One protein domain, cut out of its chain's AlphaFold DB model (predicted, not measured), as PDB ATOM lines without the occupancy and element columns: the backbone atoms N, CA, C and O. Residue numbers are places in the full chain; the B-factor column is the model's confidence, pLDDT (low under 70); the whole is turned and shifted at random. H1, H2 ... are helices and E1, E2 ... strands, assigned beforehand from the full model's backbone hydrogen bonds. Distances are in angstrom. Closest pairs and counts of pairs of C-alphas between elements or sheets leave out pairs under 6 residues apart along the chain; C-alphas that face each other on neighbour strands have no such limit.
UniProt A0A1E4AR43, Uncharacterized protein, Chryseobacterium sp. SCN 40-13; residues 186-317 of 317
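This is residues 186 to 317 of the 317 residues of an uncharacterized protein of Chryseobacterium sp. SCN 40-13 (UniProt A0A1E4AR43). A small sandwich of two sheets whose strands run nearly in line: a strongly twisted sheet of E1, E2, E3, E4 and E7 faces the three-stranded sheet E8, E9, E10, with the short helix H1 at one end, in the crossing from one sheet to the other. Beside E7 sits the hairpin of E5 and E6, residues 297 to 303 run along E5 and E7, and the last residues, 311 to 317, trail away as a tail that adds much of the length. The printed part has 132 residues with ten named strands and one named helix, in the order E1 to E7, H1, E8 to E10; each sheet is antiparallel, the three-stranded one in the order E8, E9, E10. The class is mostly strand, though under half of the residues, 65, are in named elements. The whole is compact, with a radius of gyration of the C-alphas of 15.5 A and spans of 58 by 29 by 27 A.

The branched sheet holds E1, residues 186 to 189, E2, 194 to 200, E3, 205 to 213, E4, 218 to 221, and E7, 247 to 251. E1 to E4 make a meander, each strand the antiparallel neighbour of the one before. E3 has E2 on one side, and on the other side E4 beside residues 210 to 213 and E7 beside residues 205 to 209. N 188 and O 196 are 2.9 A apart between E1 and E2, N 199 and O 207 2.8 A between E2 and E3, N 212 and O 219 2.8 A between E3 and E4, and N 208 and O 248 2.8 A between E3 and E7. E8, residues 267 to 270, E9, 275 to 280, and E10, 286 to 291, form a second meander; N 268 and O 277 are 2.8 A apart, and N 276 and O 290 2.9 A. These two sheets form a sandwich, two sheets face to face, their facing parts 10.6 A centre to centre and their best planes 23 degrees apart. The closest C-alphas of E3 and E8 are those of Leu 206 and Ile 267, 7.3 A apart. E4 runs on into E5, residues 224 to 229, at 68 degrees. E5 forms a hairpin with E6, residues 239 to 245, where N 228 and O 240 are 2.9 A apart. The closest C-alphas of E5 and E7 are those of Phe 224 and Tyr 247, 6.5 A apart; E6 and E7 meet only through their link. Residues 224 to 225 of E5 pair with 297 to 298, and residues 250 to 251 of E7 with 302 to 303, both parallel. H1, residues 254 to 260, is not on either sheet of the sandwich; every O i to N i+4 pair in it is within hydrogen-bond range.

E3 is the longest strand by residues, 25.5 A from C-alpha 205 at (-40.682, -19.179, -34.648) to C-alpha 213. E1 begins at C-alpha 186, (-47.441, -30.747, -37.957), and E10 ends at C-alpha 291, (-35.047, -40.175, -31.282). E2 measures 19.8 A, E10 16.2 A, E9 15.8 A, E6 12.6 A, E5 12.4 A, E7 11.5 A, E8 10.4 A, E1 10.2 A, H1 10.0 A and E4 9.5 A.

The two C-alphas farthest apart are those of Met 215 and Asp 317, 58.0 A. The printed part has no cut and ends at the chain's last residue. No link is long. After E10, residues 292 to 317 hold no named element. The mean pLDDT of the printed part is 88.8; residues 215, 232, 234, 262 to 263 and 313 to 317 are under 70.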
ATOM      1  N   ARG A 186     -47.455 -29.280 -37.915       93.06
ATOM      2  CA  ARG A 186     -47.441 -30.747 -37.957       93.06
ATOM      3  C   ARG A 186     -48.236 -31.343 -36.809       93.06
ATOM      4  O   ARG A 186     -48.264 -30.775 -35.724       93.06
ATOM      5  N   LEU A 187     -48.846 -32.489 -37.073       95.75
ATOM      6  CA  LEU A 187     -49.507 -33.332 -36.088       95.75
ATOM      7  C   LEU A 187     -49.246 -34.779 -36.520       95.75
ATOM      8  O   LEU A 187     -49.640 -35.167 -37.619       95.75
ATOM      9  N   ASN A 188     -48.493 -35.518 -35.708       94.88
ATOM     10  CA  ASN A 188     -47.918 -36.823 -36.047       94.88
ATOM     11  C   ASN A 188     -48.057 -37.810 -34.882       94.88
ATOM     12  O   ASN A 188     -48.091 -37.394 -33.722       94.88
ATOM     13  N   LYS A 189     -48.089 -39.115 -35.179       95.25
ATOM     14  CA  LYS A 189     -48.044 -40.167 -34.148       95.25
ATOM     15  C   LYS A 189     -46.597 -40.464 -33.774       95.25
ATOM     16  O   LYS A 189     -45.778 -40.695 -34.654       95.25
ATOM     17  N   ILE A 190     -46.286 -40.494 -32.479       96.69
ATOM     18  CA  ILE A 190     -44.973 -40.936 -31.981       96.69
ATOM     19  C   ILE A 190     -45.024 -42.431 -31.645       96.69
ATOM     20  O   ILE A 190     -44.173 -43.218 -32.060       96.69
ATOM     21  N   ASP A 191     -46.031 -42.835 -30.876       94.94
ATOM     22  CA  ASP A 191     -46.322 -44.217 -30.506       94.94
ATOM     23  C   ASP A 191     -47.820 -44.357 -30.176       94.94
ATOM     24  O   ASP A 191     -48.607 -43.459 -30.466       94.94
ATOM     25  N   ASP A 192     -48.246 -45.486 -29.613       91.62
ATOM     26  CA  ASP A 192     -49.666 -45.751 -29.334       91.62
ATOM     27  C   ASP A 192     -50.279 -44.854 -28.251       91.62
ATOM     28  O   ASP A 192     -51.500 -44.832 -28.097       91.62
ATOM     29  N   LYS A 193     -49.452 -44.123 -27.498       93.06
ATOM     30  CA  LYS A 193     -49.885 -43.228 -26.423       93.06
ATOM     31  C   LYS A 193     -49.570 -41.770 -26.701       93.06
ATOM     32  O   LYS A 193     -50.183 -40.916 -26.073       93.06
ATOM     33  N   HIS A 194     -48.631 -41.471 -27.596       96.50
ATOM     34  CA  HIS A 194     -48.116 -40.120 -27.760       96.50
ATOM     35  C   HIS A 194     -48.271 -39.574 -29.178       96.50
ATOM     36  O   HIS A 194     -48.000 -40.245 -30.178       96.50
ATOM     37  N   LEU A 195     -48.620 -38.293 -29.241       96.81
ATOM     38  CA  LEU A 195     -48.678 -37.487 -30.452       96.81
ATOM     39  C   LEU A 195     -47.681 -36.331 -30.352       96.81
ATOM     40  O   LEU A 195     -47.458 -35.782 -29.274       96.81
ATOM     41  N   LEU A 196     -47.119 -35.927 -31.486       97.56
ATOM     42  CA  LEU A 196     -46.322 -34.712 -31.617       97.56
ATOM     43  C   LEU A 196     -47.150 -33.654 -32.338       97.56
ATOM     44  O   LEU A 196     -47.629 -33.903 -33.443       97.56
ATOM     45  N   ILE A 197     -47.256 -32.461 -31.760       97.38
ATOM     46  CA  ILE A 197     -47.752 -31.271 -32.456       97.38
ATOM     47  C   ILE A 197     -46.601 -30.275 -32.604       97.38
ATOM     48  O   ILE A 197     -45.856 -30.034 -31.657       97.38
ATOM     49  N   VAL A 198     -46.462 -29.683 -33.790       97.06
ATOM     50  CA  VAL A 198     -45.598 -28.518 -34.029       97.06
ATOM     51  C   VAL A 198     -46.491 -27.310 -34.263       97.06
ATOM     52  O   VAL A 198     -47.250 -27.279 -35.229       97.06
ATOM     53  N   GLU A 199     -46.386 -26.326 -33.384       96.12
ATOM     54  CA  GLU A 199     -47.171 -25.098 -33.375       96.12
ATOM     55  C   GLU A 199     -46.397 -23.935 -34.013       96.12
ATOM     56  O   GLU A 199     -45.184 -23.792 -33.824       96.12
ATOM     57  N   ASP A 200     -47.123 -23.092 -34.745       93.25
ATOM     58  CA  ASP A 200     -46.668 -21.809 -35.276       93.25
ATOM     59  C   ASP A 200     -46.737 -20.734 -34.179       93.25
ATOM     60  O   ASP A 200     -47.769 -20.563 -33.523       93.25
ATOM     61  N   MET A 201     -45.640 -20.003 -33.976       91.25
ATOM     62  CA  MET A 201     -45.560 -18.881 -33.033       91.25
ATOM     63  C   MET A 201     -45.414 -17.524 -33.741       91.25
ATOM     64  O   MET A 201     -44.859 -16.578 -33.172       91.25
ATOM     65  N   GLY A 202     -45.843 -17.440 -35.002       87.69
ATOM     66  CA  GLY A 202     -45.676 -16.273 -35.855       87.69
ATOM     67  C   GLY A 202     -44.204 -15.895 -36.003       87.69
ATOM     68  O   GLY A 202     -43.333 -16.741 -36.211       87.69
ATOM     69  N   ASP A 203     -43.915 -14.611 -35.817       85.50
ATOM     70  CA  ASP A 203     -42.556 -14.063 -35.890       85.50
ATOM     71  C   ASP A 203     -41.595 -14.652 -34.840       85.50
ATOM     72  O   ASP A 203     -40.379 -14.531 -34.979       85.50
ATOM     73  N   ASN A 204     -42.114 -15.301 -33.789       87.81
ATOM     74  CA  ASN A 204     -41.300 -15.885 -32.723       87.81
ATOM     75  C   ASN A 204     -40.795 -17.303 -33.043       87.81
ATOM     76  O   ASN A 204     -40.049 -17.871 -32.241       87.81
ATOM     77  N   GLY A 205     -41.171 -17.880 -34.189       91.44
ATOM     78  CA  GLY A 205     -40.682 -19.179 -34.648       91.44
ATOM     79  C   GLY A 205     -41.682 -20.325 -34.486       91.44
ATOM     80  O   GLY A 205     -42.873 -20.160 -34.734       91.44
ATOM     81  N   LEU A 206     -41.188 -21.503 -34.099       94.25
ATOM     82  CA  LEU A 206     -41.984 -22.719 -33.897       94.25
ATOM     83  C   LEU A 206     -41.751 -23.297 -32.503       94.25
ATOM     84  O   LEU A 206     -40.663 -23.169 -31.932       94.25
ATOM     85  N   ARG A 207     -42.734 -24.039 -31.995       95.75
ATOM     86  CA  ARG A 207     -42.512 -24.941 -30.858       95.75
ATOM     87  C   ARG A 207     -43.146 -26.299 -31.086       95.75
ATOM     88  O   ARG A 207     -44.205 -26.393 -31.692       95.75
ATOM     89  N   ALA A 208     -42.505 -27.346 -30.591       98.06
ATOM     90  CA  ALA A 208     -43.061 -28.687 -30.576       98.06
ATOM     91  C   ALA A 208     -43.523 -29.056 -29.167       98.06
ATOM     92  O   ALA A 208     -42.875 -28.696 -28.183       98.06
ATOM     93  N   ILE A 209     -44.634 -29.779 -29.086       97.75
ATOM     94  CA  ILE A 209     -45.249 -30.282 -27.861       97.75
ATOM     95  C   ILE A 209     -45.576 -31.763 -28.048       97.75
ATOM     96  O   ILE A 209     -46.074 -32.168 -29.100       97.75
ATOM     97  N   VAL A 210     -45.304 -32.566 -27.020       98.00
ATOM     98  CA  VAL A 210     -45.771 -33.953 -26.964       98.00
ATOM     99  C   VAL A 210     -47.059 -34.002 -26.160       98.00
ATOM    100  O   VAL A 210     -47.144 -33.429 -25.068       98.00
ATOM    101  N   LEU A 211     -48.052 -34.692 -26.708       96.94
ATOM    102  CA  LEU A 211     -49.323 -34.960 -26.056       96.94
ATOM    103  C   LEU A 211     -49.440 -36.448 -25.751       96.94
ATOM    104  O   LEU A 211     -49.134 -37.269 -26.610       96.94
ATOM    105  N   GLU A 212     -49.916 -36.788 -24.561       95.12
ATOM    106  CA  GLU A 212     -50.432 -38.121 -24.259       95.12
ATOM    107  C   GLU A 212     -51.904 -38.178 -24.681       95.12
ATOM    108  O   GLU A 212     -52.696 -37.314 -24.293       95.12
ATOM    109  N   SER A 213     -52.264 -39.162 -25.505       86.25
ATOM    110  CA  SER A 213     -53.629 -39.399 -25.959       86.25
ATOM    111  C   SER A 213     -54.265 -40.529 -25.153       86.25
ATOM    112  O   SER A 213     -54.113 -41.707 -25.490       86.25
ATOM    113  N   ASP A 214     -55.020 -40.180 -24.114       76.56
ATOM    114  CA  ASP A 214     -56.077 -41.069 -23.642       76.56
ATOM    115  C   ASP A 214     -57.288 -40.924 -24.585       76.56
ATOM    116  O   ASP A 214     -57.448 -39.912 -25.270       76.56
ATOM    117  N   MET A 215     -58.126 -41.956 -24.704       62.03
ATOM    118  CA  MET A 215     -59.203 -42.014 -25.708       62.03
ATOM    119  C   MET A 215     -60.240 -40.875 -25.620       62.03
ATOM    120  O   MET A 215     -61.134 -40.823 -26.466       62.03
ATOM    121  N   GLN A 216     -60.184 -39.997 -24.612       73.75
ATOM    122  CA  GLN A 216     -61.172 -38.937 -24.416       73.75
ATOM    123  C   GLN A 216     -60.575 -37.531 -24.387       73.75
ATOM    124  O   GLN A 216     -61.256 -36.611 -24.837       73.75
ATOM    125  N   ASN A 217     -59.345 -37.349 -23.905       87.56
ATOM    126  CA  ASN A 217     -58.670 -36.059 -23.864       87.56
ATOM    127  C   ASN A 217     -57.163 -36.217 -24.072       87.56
ATOM    128  O   ASN A 217     -56.525 -37.148 -23.591       87.56
ATOM    129  N   TRP A 218     -56.571 -35.253 -24.764       94.69
ATOM    130  CA  TRP A 218     -55.126 -35.164 -24.891       94.69
ATOM    131  C   TRP A 218     -54.573 -34.220 -23.836       94.69
ATOM    132  O   TRP A 218     -55.140 -33.153 -23.577       94.69
ATOM    133  N   THR A 219     -53.441 -34.587 -23.246       94.62
ATOM    134  CA  THR A 219     -52.768 -33.754 -22.246       94.62
ATOM    135  C   THR A 219     -51.301 -33.566 -22.596       94.62
ATOM    136  O   THR A 219     -50.657 -34.448 -23.154       94.62
ATOM    137  N   SER A 220     -50.768 -32.376 -22.313       94.75
ATOM    138  CA  SER A 220     -49.353 -32.087 -22.543       94.75
ATOM    139  C   SER A 220     -48.482 -32.857 -21.562       94.75
ATOM    140  O   SER A 220     -48.722 -32.816 -20.355       94.75
ATOM    141  N   VAL A 221     -47.423 -33.483 -22.074       95.19
ATOM    142  CA  VAL A 221     -46.400 -34.128 -21.249       95.19
ATOM    143  C   VAL A 221     -45.060 -33.416 -21.381       95.19
ATOM    144  O   VAL A 221     -44.760 -32.757 -22.378       95.19
ATOM    145  N   LYS A 222     -44.208 -33.567 -20.363       97.00
ATOM    146  CA  LYS A 222     -42.833 -33.045 -20.376       97.00
ATOM    147  C   LYS A 222     -41.913 -33.944 -21.215       97.00
ATOM    148  O   LYS A 222     -41.007 -34.579 -20.679       97.00
ATOM    149  N   GLY A 223     -42.182 -34.006 -22.517       97.19
ATOM    150  CA  GLY A 223     -41.543 -34.916 -23.474       97.19
ATOM    151  C   GLY A 223     -40.156 -34.496 -23.968       97.19
ATOM    152  O   GLY A 223     -39.616 -35.159 -24.847       97.19
ATOM    153  N   PHE A 224     -39.562 -33.422 -23.442       98.25
ATOM    154  CA  PHE A 224     -38.258 -32.928 -23.898       98.25
ATOM    155  C   PHE A 224     -37.254 -32.780 -22.748       98.25
ATOM    156  O   PHE A 224     -37.634 -32.554 -21.594       98.25
ATOM    157  N   LYS A 225     -35.969 -32.868 -23.096       98.31
ATOM    158  CA  LYS A 225     -34.801 -32.676 -22.227       98.31
ATOM    159  C   LYS A 225     -33.677 -32.000 -22.996       98.31
ATOM    160  O   LYS A 225     -33.497 -32.309 -24.162       98.31
ATOM    161  N   GLY A 226     -32.919 -31.118 -22.352       97.81
ATOM    162  CA  GLY A 226     -31.779 -30.427 -22.967       97.81
ATOM    163  C   GLY A 226     -31.656 -28.981 -22.499       97.81
ATOM    164  O   GLY A 226     -32.354 -28.555 -21.577       97.81
ATOM    165  N   ASN A 227     -30.774 -28.219 -23.138       97.00
ATOM    166  CA  ASN A 227     -30.641 -26.782 -22.924       97.00
ATOM    167  C   ASN A 227     -31.864 -26.062 -23.495       97.00
ATOM    168  O   ASN A 227     -32.098 -26.070 -24.702       97.00
ATOM    169  N   ALA A 228     -32.642 -25.435 -22.622       95.75
ATOM    170  CA  ALA A 228     -33.900 -24.783 -22.959       95.75
ATOM    171  C   ALA A 228     -33.826 -23.283 -22.700       95.75
ATOM    172  O   ALA A 228     -33.120 -22.855 -21.785       95.75
ATOM    173  N   PHE A 229     -34.580 -22.483 -23.451       93.06
ATOM    174  CA  PHE A 229     -34.747 -21.071 -23.103       93.06
ATOM    175  C   PHE A 229     -35.394 -20.933 -21.723       93.06
ATOM    176  O   PHE A 229     -36.307 -21.687 -21.378       93.06
ATOM    177  N   THR A 230     -34.959 -19.943 -20.948       84.25
ATOM    178  CA  THR A 230     -35.633 -19.605 -19.691       84.25
ATOM    179  C   THR A 230     -37.083 -19.182 -19.954       84.25
ATOM    180  O   THR A 230     -37.406 -18.573 -20.980       84.25
ATOM    181  N   GLU A 231     -37.994 -19.538 -19.045       71.06
ATOM    182  CA  GLU A 231     -39.409 -19.192 -19.196       71.06
ATOM    183  C   GLU A 231     -39.588 -17.672 -19.322       71.06
ATOM    184  O   GLU A 231     -38.950 -16.895 -18.613       71.06
ATOM    185  N   ASN A 232     -40.450 -17.245 -20.248       69.56
ATOM    186  CA  ASN A 232     -40.754 -15.836 -20.532       69.56
ATOM    187  C   ASN A 232     -39.556 -14.963 -20.957       69.56
ATOM    188  O   ASN A 232     -39.671 -13.735 -20.978       69.56
ATOM    189  N   THR A 233     -38.420 -15.560 -21.335       73.38
ATOM    190  CA  THR A 233     -37.285 -14.776 -21.823       73.38
ATOM    191  C   THR A 233     -37.563 -14.165 -23.194       73.38
ATOM    192  O   THR A 233     -38.062 -14.831 -24.106       73.38
ATOM    193  N   LYS A 234     -37.203 -12.887 -23.338       68.62
ATOM    194  CA  LYS A 234     -36.991 -12.227 -24.638       68.62
ATOM    195  C   LYS A 234     -35.529 -12.316 -25.086       68.62
ATOM    196  O   LYS A 234     -35.210 -11.976 -26.218       68.62
ATOM    197  N   ASP A 235     -34.657 -12.761 -24.184       75.31
ATOM    198  CA  ASP A 235     -33.240 -12.976 -24.419       75.31
ATOM    199  C   ASP A 235     -33.002 -14.466 -24.687       75.31
ATOM    200  O   ASP A 235     -32.896 -15.283 -23.768       75.31
ATOM    201  N   PHE A 236     -32.953 -14.814 -25.970       80.62
ATOM    202  CA  PHE A 236     -32.705 -16.177 -26.427       80.62
ATOM    203  C   PHE A 236     -31.228 -16.597 -26.332       80.62
ATOM    204  O   PHE A 236     -30.907 -17.741 -26.641       80.62
ATOM    205  N   SER A 237     -30.326 -15.719 -25.868       73.00
ATOM    206  CA  SER A 237     -28.915 -16.073 -25.646       73.00
ATOM    207  C   SER A 237     -28.698 -16.933 -24.396       73.00
ATOM    208  O   SER A 237     -27.659 -17.580 -24.255       73.00
ATOM    209  N   LYS A 238     -29.681 -16.986 -23.488       84.25
ATOM    210  CA  LYS A 238     -29.594 -17.723 -22.223       84.25
ATOM    211  C   LYS A 238     -30.405 -19.007 -22.286       84.25
ATOM    212  O   LYS A 238     -31.633 -18.982 -22.378       84.25
ATOM    213  N   LYS A 239     -29.705 -20.136 -22.172       92.75
ATOM    214  CA  LYS A 239     -30.311 -21.462 -22.051       92.75
ATOM    215  C   LYS A 239     -29.887 -22.118 -20.746       92.75
ATOM    216  O   LYS A 239     -28.750 -21.964 -20.309       92.75
ATOM    217  N   VAL A 240     -30.807 -22.857 -20.139       93.94
ATOM    218  CA  VAL A 240     -30.569 -23.631 -18.921       93.94
ATOM    219  C   VAL A 240     -30.914 -25.082 -19.200       93.94
ATOM    220  O   VAL A 240     -31.963 -25.392 -19.774       93.94
ATOM    221  N   PHE A 241     -30.023 -25.982 -18.794       96.62
ATOM    222  CA  PHE A 241     -30.285 -27.406 -18.883       96.62
ATOM    223  C   PHE A 241     -31.528 -27.767 -18.064       96.62
ATOM    224  O   PHE A 241     -31.594 -27.515 -16.863       96.62
ATOM    225  N   THR A 242     -32.514 -28.370 -18.724       96.38
ATOM    226  CA  THR A 242     -33.781 -28.764 -18.114       96.38
ATOM    227  C   THR A 242     -34.042 -30.233 -18.402       96.38
ATOM    228  O   THR A 242     -34.183 -30.635 -19.557       96.38
ATOM    229  N   ASP A 243     -34.131 -31.042 -17.343       95.75
ATOM    230  CA  ASP A 243     -34.303 -32.495 -17.465       95.75
ATOM    231  C   ASP A 243     -35.706 -32.895 -17.943       95.75
ATOM    232  O   ASP A 243     -35.870 -33.933 -18.578       95.75
ATOM    233  N   LYS A 244     -36.725 -32.073 -17.663       95.56
ATOM    234  CA  LYS A 244     -38.116 -32.298 -18.085       95.56
ATOM    235  C   LYS A 244     -38.792 -30.986 -18.458       95.56
ATOM    236  O   LYS A 244     -39.100 -30.181 -17.578       95.56
ATOM    237  N   ARG A 245     -39.094 -30.798 -19.743       95.75
ATOM    238  CA  ARG A 245     -39.776 -29.602 -20.267       95.75
ATOM    239  C   ARG A 245     -40.873 -29.962 -21.267       95.75
ATOM    240  O   ARG A 245     -40.804 -30.995 -21.928       95.75
ATOM    241  N   ALA A 246     -41.896 -29.113 -21.343       95.38
ATOM    242  CA  ALA A 246     -43.075 -29.333 -22.188       95.38
ATOM    243  C   ALA A 246     -42.823 -29.031 -23.671       95.38
ATOM    244  O   ALA A 246     -43.438 -29.652 -24.535       95.38
ATOM    245  N   TYR A 247     -41.913 -28.099 -23.960       96.12
ATOM    246  CA  TYR A 247     -41.698 -27.587 -25.308       96.12
ATOM    247  C   TYR A 247     -40.254 -27.759 -25.756       96.12
ATOM    248  O   TYR A 247     -39.346 -27.462 -24.982       96.12
ATOM    249  N   LEU A 248     -40.070 -28.132 -27.020       97.56
ATOM    250  CA  LEU A 248     -38.898 -27.777 -27.823       97.56
ATOM    251  C   LEU A 248     -39.220 -26.481 -28.571       97.56
ATOM    252  O   LEU A 248     -40.297 -26.369 -29.151       97.56
ATOM    253  N   ARG A 249     -38.307 -25.512 -28.590       95.12
ATOM    254  CA  ARG A 249     -38.487 -24.219 -29.256       95.12
ATOM    255  C   ARG A 249     -37.408 -23.988 -30.305       95.12
ATOM    256  O   ARG A 249     -36.214 -24.020 -30.014       95.12
ATOM    257  N   LEU A 250     -37.865 -23.670 -31.511       94.19
ATOM    258  CA  LEU A 250     -37.059 -23.105 -32.580       94.19
ATOM    259  C   LEU A 250     -37.421 -21.623 -32.692       94.19
ATOM    260  O   LEU A 250     -38.413 -21.268 -33.329       94.19
ATOM    261  N   ALA A 251     -36.659 -20.772 -32.010       91.38
ATOM    262  CA  ALA A 251     -36.970 -19.361 -31.847       91.38
ATOM    263  C   ALA A 251     -36.439 -18.498 -33.000       91.38
ATOM    264  O   ALA A 251     -35.354 -18.724 -33.546       91.38
ATOM    265  N   SER A 252     -37.197 -17.452 -33.313       89.12
ATOM    266  CA  SER A 252     -36.822 -16.375 -34.228       89.12
ATOM    267  C   SER A 252     -37.308 -15.032 -33.685       89.12
ATOM    268  O   SER A 252     -37.846 -14.952 -32.581       89.12
ATOM    269  N   ASN A 253     -37.096 -13.979 -34.462       86.50
ATOM    270  CA  ASN A 253     -37.730 -12.690 -34.263       86.50
ATOM    271  C   ASN A 253     -38.193 -12.132 -35.617       86.50
ATOM    272  O   ASN A 253     -37.794 -12.615 -36.682       86.50
ATOM    273  N   ARG A 254     -39.001 -11.068 -35.575       83.88
ATOM    274  CA  ARG A 254     -39.550 -10.422 -36.775       83.88
ATOM    275  C   ARG A 254     -38.475 -10.008 -37.778       83.88
ATOM    276  O   ARG A 254     -38.681 -10.134 -38.983       83.88
ATOM    277  N   THR A 255     -37.329  -9.536 -37.299       84.31
ATOM    278  CA  THR A 255     -36.213  -9.129 -38.152       84.31
ATOM    279  C   THR A 255     -35.677 -10.302 -38.962       84.31
ATOM    280  O   THR A 255     -35.587 -10.209 -40.184       84.31
ATOM    281  N   ILE A 256     -35.365 -11.423 -38.309       84.56
ATOM    282  CA  ILE A 256     -34.879 -12.634 -38.975       84.56
ATOM    283  C   ILE A 256     -35.959 -13.181 -39.914       84.56
ATOM    284  O   ILE A 256     -35.666 -13.495 -41.067       84.56
ATOM    285  N   ALA A 257     -37.211 -13.253 -39.451       81.31
ATOM    286  CA  ALA A 257     -38.333 -13.719 -40.261       81.31
ATOM    287  C   ALA A 257     -38.506 -12.880 -41.540       81.31
ATOM    288  O   ALA A 257     -38.731 -13.441 -42.610       81.31
ATOM    289  N   THR A 258     -38.320 -11.559 -41.453       81.88
ATOM    290  CA  THR A 258     -38.405 -10.642 -42.601       81.88
ATOM    291  C   THR A 258     -37.228 -10.816 -43.566       81.88
ATOM    292  O   THR A 258     -37.439 -10.909 -44.771       81.88
ATOM    293  N   HIS A 259     -35.991 -10.893 -43.061       79.50
ATOM    294  CA  HIS A 259     -34.792 -10.986 -43.909       79.50
ATOM    295  C   HIS A 259     -34.639 -12.345 -44.599       79.50
ATOM    296  O   HIS A 259     -34.196 -12.429 -45.744       79.50
ATOM    297  N   TYR A 260     -34.953 -13.422 -43.884       77.38
ATOM    298  CA  TYR A 260     -34.592 -14.778 -44.289       77.38
ATOM    299  C   TYR A 260     -35.819 -15.619 -44.680       77.38
ATOM    300  O   TYR A 260     -35.690 -16.613 -45.408       77.38
ATOM    301  N   GLY A 261     -37.015 -15.197 -44.269       72.25
ATOM    302  CA  GLY A 261     -38.268 -15.904 -44.502       72.25
ATOM    303  C   GLY A 261     -38.466 -17.108 -43.578       72.25
ATOM    304  O   GLY A 261     -37.558 -17.568 -42.882       72.25
ATOM    305  N   SER A 262     -39.667 -17.683 -43.628       69.25
ATOM    306  CA  SER A 262     -40.067 -18.832 -42.801       69.25
ATOM    307  C   SER A 262     -39.398 -20.157 -43.187       69.25
ATOM    308  O   SER A 262     -39.472 -21.123 -42.436       69.25
ATOM    309  N   ARG A 263     -38.683 -20.230 -44.318       68.81
ATOM    310  CA  ARG A 263     -38.013 -21.459 -44.799       68.81
ATOM    311  C   ARG A 263     -36.958 -22.028 -43.841       68.81
ATOM    312  O   ARG A 263     -36.624 -23.205 -43.933       68.81
ATOM    313  N   TYR A 264     -36.425 -21.193 -42.951       74.69
ATOM    314  CA  TYR A 264     -35.439 -21.583 -41.939       74.69
ATOM    315  C   TYR A 264     -36.084 -22.106 -40.648       74.69
ATOM    316  O   TYR A 264     -35.392 -22.657 -39.795       74.69
ATOM    317  N   LEU A 265     -37.407 -21.964 -40.527       84.69
ATOM    318  CA  LEU A 265     -38.219 -22.432 -39.416       84.69
ATOM    319  C   LEU A 265     -38.927 -23.724 -39.817       84.69
ATOM    320  O   LEU A 265     -40.005 -23.710 -40.402       84.69
ATOM    321  N   ASN A 266     -38.308 -24.859 -39.509       89.50
ATOM    322  CA  ASN A 266     -38.945 -26.156 -39.691       89.50
ATOM    323  C   ASN A 266     -38.481 -27.122 -38.607       89.50
ATOM    324  O   ASN A 266     -37.295 -27.443 -38.519       89.50
ATOM    325  N   ILE A 267     -39.447 -27.613 -37.838       95.19
ATOM    326  CA  ILE A 267     -39.299 -28.807 -37.017       95.19
ATOM    327  C   ILE A 267     -39.925 -29.949 -37.820       95.19
ATOM    328  O   ILE A 267     -41.105 -29.898 -38.172       95.19
ATOM    329  N   ALA A 268     -39.115 -30.937 -38.179       94.19
ATOM    330  CA  ALA A 268     -39.532 -32.147 -38.869       94.19
ATOM    331  C   ALA A 268     -39.689 -33.305 -37.881       94.19
ATOM    332  O   ALA A 268     -39.128 -33.294 -36.786       94.19
ATOM    333  N   PHE A 269     -40.461 -34.303 -38.295       95.94
ATOM    334  CA  PHE A 269     -40.616 -35.549 -37.566       95.94
ATOM    335  C   PHE A 269     -40.714 -36.704 -38.556       95.94
ATOM    336  O   PHE A 269     -41.476 -36.620 -39.522       95.94
ATOM    337  N   ASP A 270     -39.928 -37.748 -38.322       95.81
ATOM    338  CA  ASP A 270     -40.011 -39.019 -39.030       95.81
ATOM    339  C   ASP A 270     -40.705 -40.047 -38.130       95.81
ATOM    340  O   ASP A 270     -40.158 -40.448 -37.104       95.81
ATOM    341  N   GLU A 271     -41.911 -40.469 -38.519       93.75
ATOM    342  CA  GLU A 271     -42.716 -41.430 -37.755       93.75
ATOM    343  C   GLU A 271     -42.078 -42.829 -37.706       93.75
ATOM    344  O   GLU A 271     -42.271 -43.547 -36.726       93.75
ATOM    345  N   ASN A 272     -41.272 -43.210 -38.709       95.06
ATOM    346  CA  ASN A 272     -40.659 -44.541 -38.774       95.06
ATOM    347  C   ASN A 272     -39.535 -44.691 -37.746       95.06
ATOM    348  O   ASN A 272     -39.527 -45.627 -36.946       95.06
ATOM    349  N   SER A 273     -38.580 -43.757 -37.758       96.81
ATOM    350  CA  SER A 273     -37.483 -43.737 -36.785       96.81
ATOM    351  C   SER A 273     -37.873 -43.087 -35.455       96.81
ATOM    352  O   SER A 273     -37.104 -43.157 -34.499       96.81
ATOM    353  N   LYS A 274     -39.057 -42.463 -35.381       97.81
ATOM    354  CA  LYS A 274     -39.533 -41.655 -34.248       97.81
ATOM    355  C   LYS A 274     -38.543 -40.549 -33.894       97.81
ATOM    356  O   LYS A 274     -38.236 -40.328 -32.722       97.81
ATOM    357  N   THR A 275     -38.024 -39.877 -34.915       98.44
ATOM    358  CA  THR A 275     -36.964 -38.876 -34.771       98.44
ATOM    359  C   THR A 275     -37.508 -37.488 -35.060       98.44
ATOM    360  O   THR A 275     -38.051 -37.236 -36.135       98.44
ATOM    361  N   ILE A 276     -37.350 -36.577 -34.100       98.31
ATOM    362  CA  ILE A 276     -37.597 -35.148 -34.294       98.31
ATOM    363  C   ILE A 276     -36.312 -34.475 -34.765       98.31
ATOM    364  O   ILE A 276     -35.228 -34.815 -34.287       98.31
ATOM    365  N   SER A 277     -36.419 -33.515 -35.683       97.31
ATOM    366  CA  SER A 277     -35.251 -32.784 -36.166       97.31
ATOM    367  C   SER A 277     -35.525 -31.333 -36.539       97.31
ATOM    368  O   SER A 277     -36.645 -30.944 -36.872       97.31
ATOM    369  N   TYR A 278     -34.477 -30.513 -36.506       95.50
ATOM    370  CA  TYR A 278     -34.465 -29.175 -37.092       95.50
ATOM    371  C   TYR A 278     -33.105 -28.891 -37.736       95.50
ATOM    372  O   TYR A 278     -32.101 -29.535 -37.436       95.50
ATOM    373  N   LYS A 279     -33.061 -27.901 -38.632       91.69
ATOM    374  CA  LYS A 279     -31.809 -27.464 -39.264       91.69
ATOM    375  C   LYS A 279     -31.176 -26.331 -38.468       91.69
ATOM    376  O   LYS A 279     -31.797 -25.287 -38.278       91.69
ATOM    377  N   GLN A 280     -29.928 -26.517 -38.058       90.50
ATOM    378  CA  GLN A 280     -29.088 -25.432 -37.568       90.50
ATOM    379  C   GLN A 280     -28.489 -24.698 -38.769       90.50
ATOM    380  O   GLN A 280     -27.747 -25.288 -39.557       90.50
ATOM    381  N   ASN A 281     -28.821 -23.417 -38.919       82.38
ATOM    382  CA  ASN A 281     -28.453 -22.613 -40.086       82.38
ATOM    383  C   ASN A 281     -27.144 -21.853 -39.838       82.38
ATOM    384  O   ASN A 281     -27.124 -20.629 -39.793       82.38
ATOM    385  N   SER A 282     -26.060 -22.603 -39.636       81.06
ATOM    386  CA  SER A 282     -24.680 -22.101 -39.584       81.06
ATOM    387  C   SER A 282     -24.033 -22.059 -40.975       81.06
ATOM    388  O   SER A 282     -24.612 -22.528 -41.953       81.06
ATOM    389  N   THR A 283     -22.798 -21.550 -41.060       77.69
ATOM    390  CA  THR A 283     -21.946 -21.610 -42.270       77.69
ATOM    391  C   THR A 283     -21.859 -23.016 -42.862       77.69
ATOM    392  O   THR A 283     -21.874 -23.178 -44.080       77.69
ATOM    393  N   THR A 284     -21.840 -24.039 -42.006       83.06
ATOM    394  CA  THR A 284     -22.061 -25.438 -42.379       83.06
ATOM    395  C   THR A 284     -23.384 -25.897 -41.766       83.06
ATOM    396  O   THR A 284     -23.419 -26.167 -40.561       83.06
ATOM    397  N   PRO A 285     -24.489 -25.936 -42.533       84.12
ATOM    398  CA  PRO A 285     -25.775 -26.363 -42.006       84.12
ATOM    399  C   PRO A 285     -25.724 -27.815 -41.543       84.12
ATOM    400  O   PRO A 285     -25.225 -28.682 -42.260       84.12
ATOM    401  N   LYS A 286     -26.279 -28.091 -40.363       91.12
ATOM    402  CA  LYS A 286     -26.384 -29.454 -39.825       91.12
ATOM    403  C   LYS A 286     -27.801 -29.756 -39.357       91.12
ATOM    404  O   LYS A 286     -28.516 -28.860 -38.903       91.12
ATOM    405  N   SER A 287     -28.198 -31.017 -39.486       94.06
ATOM    406  CA  SER A 287     -29.426 -31.531 -38.881       94.06
ATOM    407  C   SER A 287     -29.151 -31.809 -37.405       94.06
ATOM    408  O   SER A 287     -28.164 -32.470 -37.081       94.06
ATOM    409  N   ILE A 288     -29.980 -31.266 -36.517       96.94
ATOM    410  CA  ILE A 288     -30.009 -31.650 -35.105       96.94
ATOM    411  C   ILE A 288     -31.193 -32.582 -34.926       96.94
ATOM    412  O   ILE A 288     -32.306 -32.228 -35.311       96.94
ATOM    413  N   GLU A 289     -30.946 -33.759 -34.363       98.06
ATOM    414  CA  GLU A 289     -31.906 -34.859 -34.351       98.06
ATOM    415  C   GLU A 289     -31.968 -35.514 -32.974       98.06
ATOM    416  O   GLU A 289     -30.959 -35.608 -32.272       98.06
ATOM    417  N   ALA A 290     -33.153 -35.984 -32.598       98.50
ATOM    418  CA  ALA A 290     -33.351 -36.767 -31.390       98.50
ATOM    419  C   ALA A 290     -34.434 -37.820 -31.598       98.50
ATOM    420  O   ALA A 290     -35.553 -37.520 -32.011       98.50
ATOM    421  N   THR A 291     -34.105 -39.059 -31.261       98.38
ATOM    422  CA  THR A 291     -35.047 -40.175 -31.282       98.38
ATOM    423  C   THR A 291     -35.851 -40.232 -29.987       98.38
ATOM    424  O   THR A 291     -35.315 -40.008 -28.898       98.38
ATOM    425  N   TRP A 292     -37.135 -40.565 -30.102       98.25
ATOM    426  CA  TRP A 292     -38.011 -40.809 -28.962       98.25
ATOM    427  C   TRP A 292     -37.540 -42.034 -28.183       98.25
ATOM    428  O   TRP A 292     -37.586 -43.162 -28.680       98.25
ATOM    429  N   LYS A 293     -37.091 -41.830 -26.945       97.12
ATOM    430  CA  LYS A 293     -36.627 -42.912 -26.076       97.12
ATOM    431  C   LYS A 293     -37.010 -42.621 -24.634       97.12
ATOM    432  O   LYS A 293     -36.827 -41.508 -24.159       97.12
ATOM    433  N   ASN A 294     -37.518 -43.630 -23.928       94.69
ATOM    434  CA  ASN A 294     -37.945 -43.507 -22.528       94.69
ATOM    435  C   ASN A 294     -38.926 -42.337 -22.301       94.69
ATOM    436  O   ASN A 294     -38.793 -41.587 -21.337       94.69
ATOM    437  N   ASN A 295     -39.898 -42.184 -23.207       95.62
ATOM    438  CA  ASN A 295     -40.893 -41.107 -23.221       95.62
ATOM    439  C   ASN A 295     -40.307 -39.684 -23.296       95.62
ATOM    440  O   ASN A 295     -40.863 -38.746 -22.719       95.62
ATOM    441  N   GLN A 296     -39.163 -39.518 -23.968       97.56
ATOM    442  CA  GLN A 296     -38.490 -38.231 -24.054       97.56
ATOM    443  C   GLN A 296     -37.645 -38.077 -25.328       97.56
ATOM    444  O   GLN A 296     -37.047 -39.031 -25.824       97.56
ATOM    445  N   PHE A 297     -37.549 -36.843 -25.823       98.62
ATOM    446  CA  PHE A 297     -36.530 -36.397 -26.771       98.62
ATOM    447  C   PHE A 297     -35.433 -35.623 -26.029       98.62
ATOM    448  O   PHE A 297     -35.727 -34.640 -25.344       98.62
ATOM    449  N   THR A 298     -34.170 -36.021 -26.192       98.50
ATOM    450  CA  THR A 298     -33.020 -35.238 -25.704       98.50
ATOM    451  C   THR A 298     -32.542 -34.313 -26.816       98.50
ATOM    452  O   THR A 298     -31.841 -34.752 -27.723       98.50
ATOM    453  N   ILE A 299     -32.968 -33.054 -26.771       98.31
ATOM    454  CA  ILE A 299     -32.741 -32.050 -27.807       98.31
ATOM    455  C   ILE A 299     -32.784 -30.637 -27.216       98.31
ATOM    456  O   ILE A 299     -33.641 -30.305 -26.386       98.31
ATOM    457  N   ASP A 300     -31.859 -29.796 -27.665       97.12
ATOM    458  CA  ASP A 300     -31.729 -28.412 -27.219       97.12
ATOM    459  C   ASP A 300     -32.676 -27.483 -27.988       97.12
ATOM    460  O   ASP A 300     -33.045 -27.738 -29.134       97.12
ATOM    461  N   ASP A 301     -33.064 -26.381 -27.352       96.19
ATOM    462  CA  ASP A 301     -33.672 -25.255 -28.053       96.19
ATOM    463  C   ASP A 301     -32.659 -24.568 -28.964       96.19
ATOM    464  O   ASP A 301     -31.455 -24.548 -28.692       96.19
ATOM    465  N   TYR A 302     -33.154 -23.926 -30.018       94.31
ATOM    466  CA  TYR A 302     -32.305 -23.237 -30.979       94.31
ATOM    467  C   TYR A 302     -32.870 -21.871 -31.358       94.31
ATOM    468  O   TYR A 302     -34.052 -21.752 -31.681       94.31
ATOM    469  N   TYR A 303     -32.030 -20.835 -31.297       92.56
ATOM    470  CA  TYR A 303     -32.364 -19.488 -31.746       92.56
ATOM    471  C   TYR A 303     -31.649 -19.196 -33.058       92.56
ATOM    472  O   TYR A 303     -30.426 -19.284 -33.149       92.56
ATOM    473  N   LEU A 304     -32.409 -18.807 -34.082       89.75
ATOM    474  CA  LEU A 304     -31.841 -18.510 -35.396       89.75
ATOM    475  C   LEU A 304     -30.794 -17.382 -35.355       89.75
ATOM    476  O   LEU A 304     -29.831 -17.425 -36.121       89.75
ATOM    477  N   GLY A 305     -30.937 -16.411 -34.445       88.38
ATOM    478  CA  GLY A 305     -29.997 -15.294 -34.305       88.38
ATOM    479  C   GLY A 305     -28.625 -15.681 -33.741       88.38
ATOM    480  O   GLY A 305     -27.718 -14.861 -33.738       88.38
ATOM    481  N   GLU A 306     -28.422 -16.936 -33.324       88.75
ATOM    482  CA  GLU A 306     -27.078 -17.450 -33.017       88.75
ATOM    483  C   GLU A 306     -26.177 -17.487 -34.267       88.75
ATOM    484  O   GLU A 306     -24.950 -17.482 -34.146       88.75
ATOM    485  N   HIS A 307     -26.767 -17.542 -35.471       87.69
ATOM    486  CA  HIS A 307     -26.036 -17.664 -36.741       87.69
ATOM    487  C   HIS A 307     -26.531 -16.742 -37.863       87.69
ATOM    488  O   HIS A 307     -25.844 -16.600 -38.876       87.69
ATOM    489  N   LEU A 308     -27.702 -16.124 -37.712       84.94
ATOM    490  CA  LEU A 308     -28.266 -15.177 -38.673       84.94
ATOM    491  C   LEU A 308     -28.268 -13.763 -38.089       84.94
ATOM    492  O   LEU A 308     -28.435 -13.588 -36.886       84.94
ATOM    493  N   SER A 309     -28.111 -12.749 -38.946       81.69
ATOM    494  CA  SER A 309     -28.162 -11.353 -38.502       81.69
ATOM    495  C   SER A 309     -29.568 -11.003 -38.023       81.69
ATOM    496  O   SER A 309     -30.540 -11.150 -38.762       81.69
ATOM    497  N   ASP A 310     -29.668 -10.482 -36.807       80.38
ATOM    498  CA  ASP A 310     -30.921 -10.049 -36.192       80.38
ATOM    499  C   ASP A 310     -31.031  -8.522 -36.043       80.38
ATOM    500  O   ASP A 310     -31.961  -8.015 -35.409       80.38
ATOM    501  N   LYS A 311     -30.113  -7.784 -36.683       79.06
ATOM    502  CA  LYS A 311     -30.096  -6.317 -36.716       79.06
ATOM    503  C   LYS A 311     -31.321  -5.758 -37.451       79.06
ATOM    504  O   LYS A 311     -31.603  -6.238 -38.551       79.06
ATOM    505  N   PRO A 312     -32.017  -4.745 -36.895       73.12
ATOM    506  CA  PRO A 312     -33.205  -4.153 -37.510       73.12
ATOM    507  C   PRO A 312     -32.975  -3.771 -38.974       73.12
ATOM    508  O   PRO A 312     -31.913  -3.251 -39.316       73.12
ATOM    509  N   VAL A 313     -33.985  -3.994 -39.820       63.44
ATOM    510  CA  VAL A 313     -33.985  -3.460 -41.187       63.44
ATOM    511  C   VAL A 313     -34.040  -1.931 -41.069       63.44
ATOM    512  O   VAL A 313     -34.974  -1.435 -40.431       63.44
ATOM    513  N   PRO A 314     -33.088  -1.170 -41.638       59.62
ATOM    514  CA  PRO A 314     -33.264   0.270 -41.751       59.62
ATOM    515  C   PRO A 314     -34.510   0.538 -42.601       59.62
ATOM    516  O   PRO A 314     -34.659  -0.032 -43.683       59.62
ATOM    517  N   MET A 315     -35.434   1.355 -42.093       53.50
ATOM    518  CA  MET A 315     -36.547   1.828 -42.919       53.50
ATOM    519  C   MET A 315     -35.957   2.638 -44.083       53.50
ATOM    520  O   MET A 315     -35.008   3.384 -43.845       53.50
ATOM    521  N   PRO A 316     -36.466   2.489 -45.319       55.56
ATOM    522  CA  PRO A 316     -36.165   3.453 -46.369       55.56
ATOM    523  C   PRO A 316     -36.600   4.838 -45.882       55.56
ATOM    524  O   PRO A 316     -37.699   4.950 -45.329       55.56
ATOM    525  N   ASP A 317     -35.724   5.829 -46.047       45.47
ATOM    526  CA  ASP A 317     -36.009   7.232 -45.721       45.47
ATOM    527  C   ASP A 317     -37.243   7.769 -46.464       45.47
ATOM    528  O   ASP A 317     -37.455   7.381 -47.643       45.47
TER     529      ASP A 317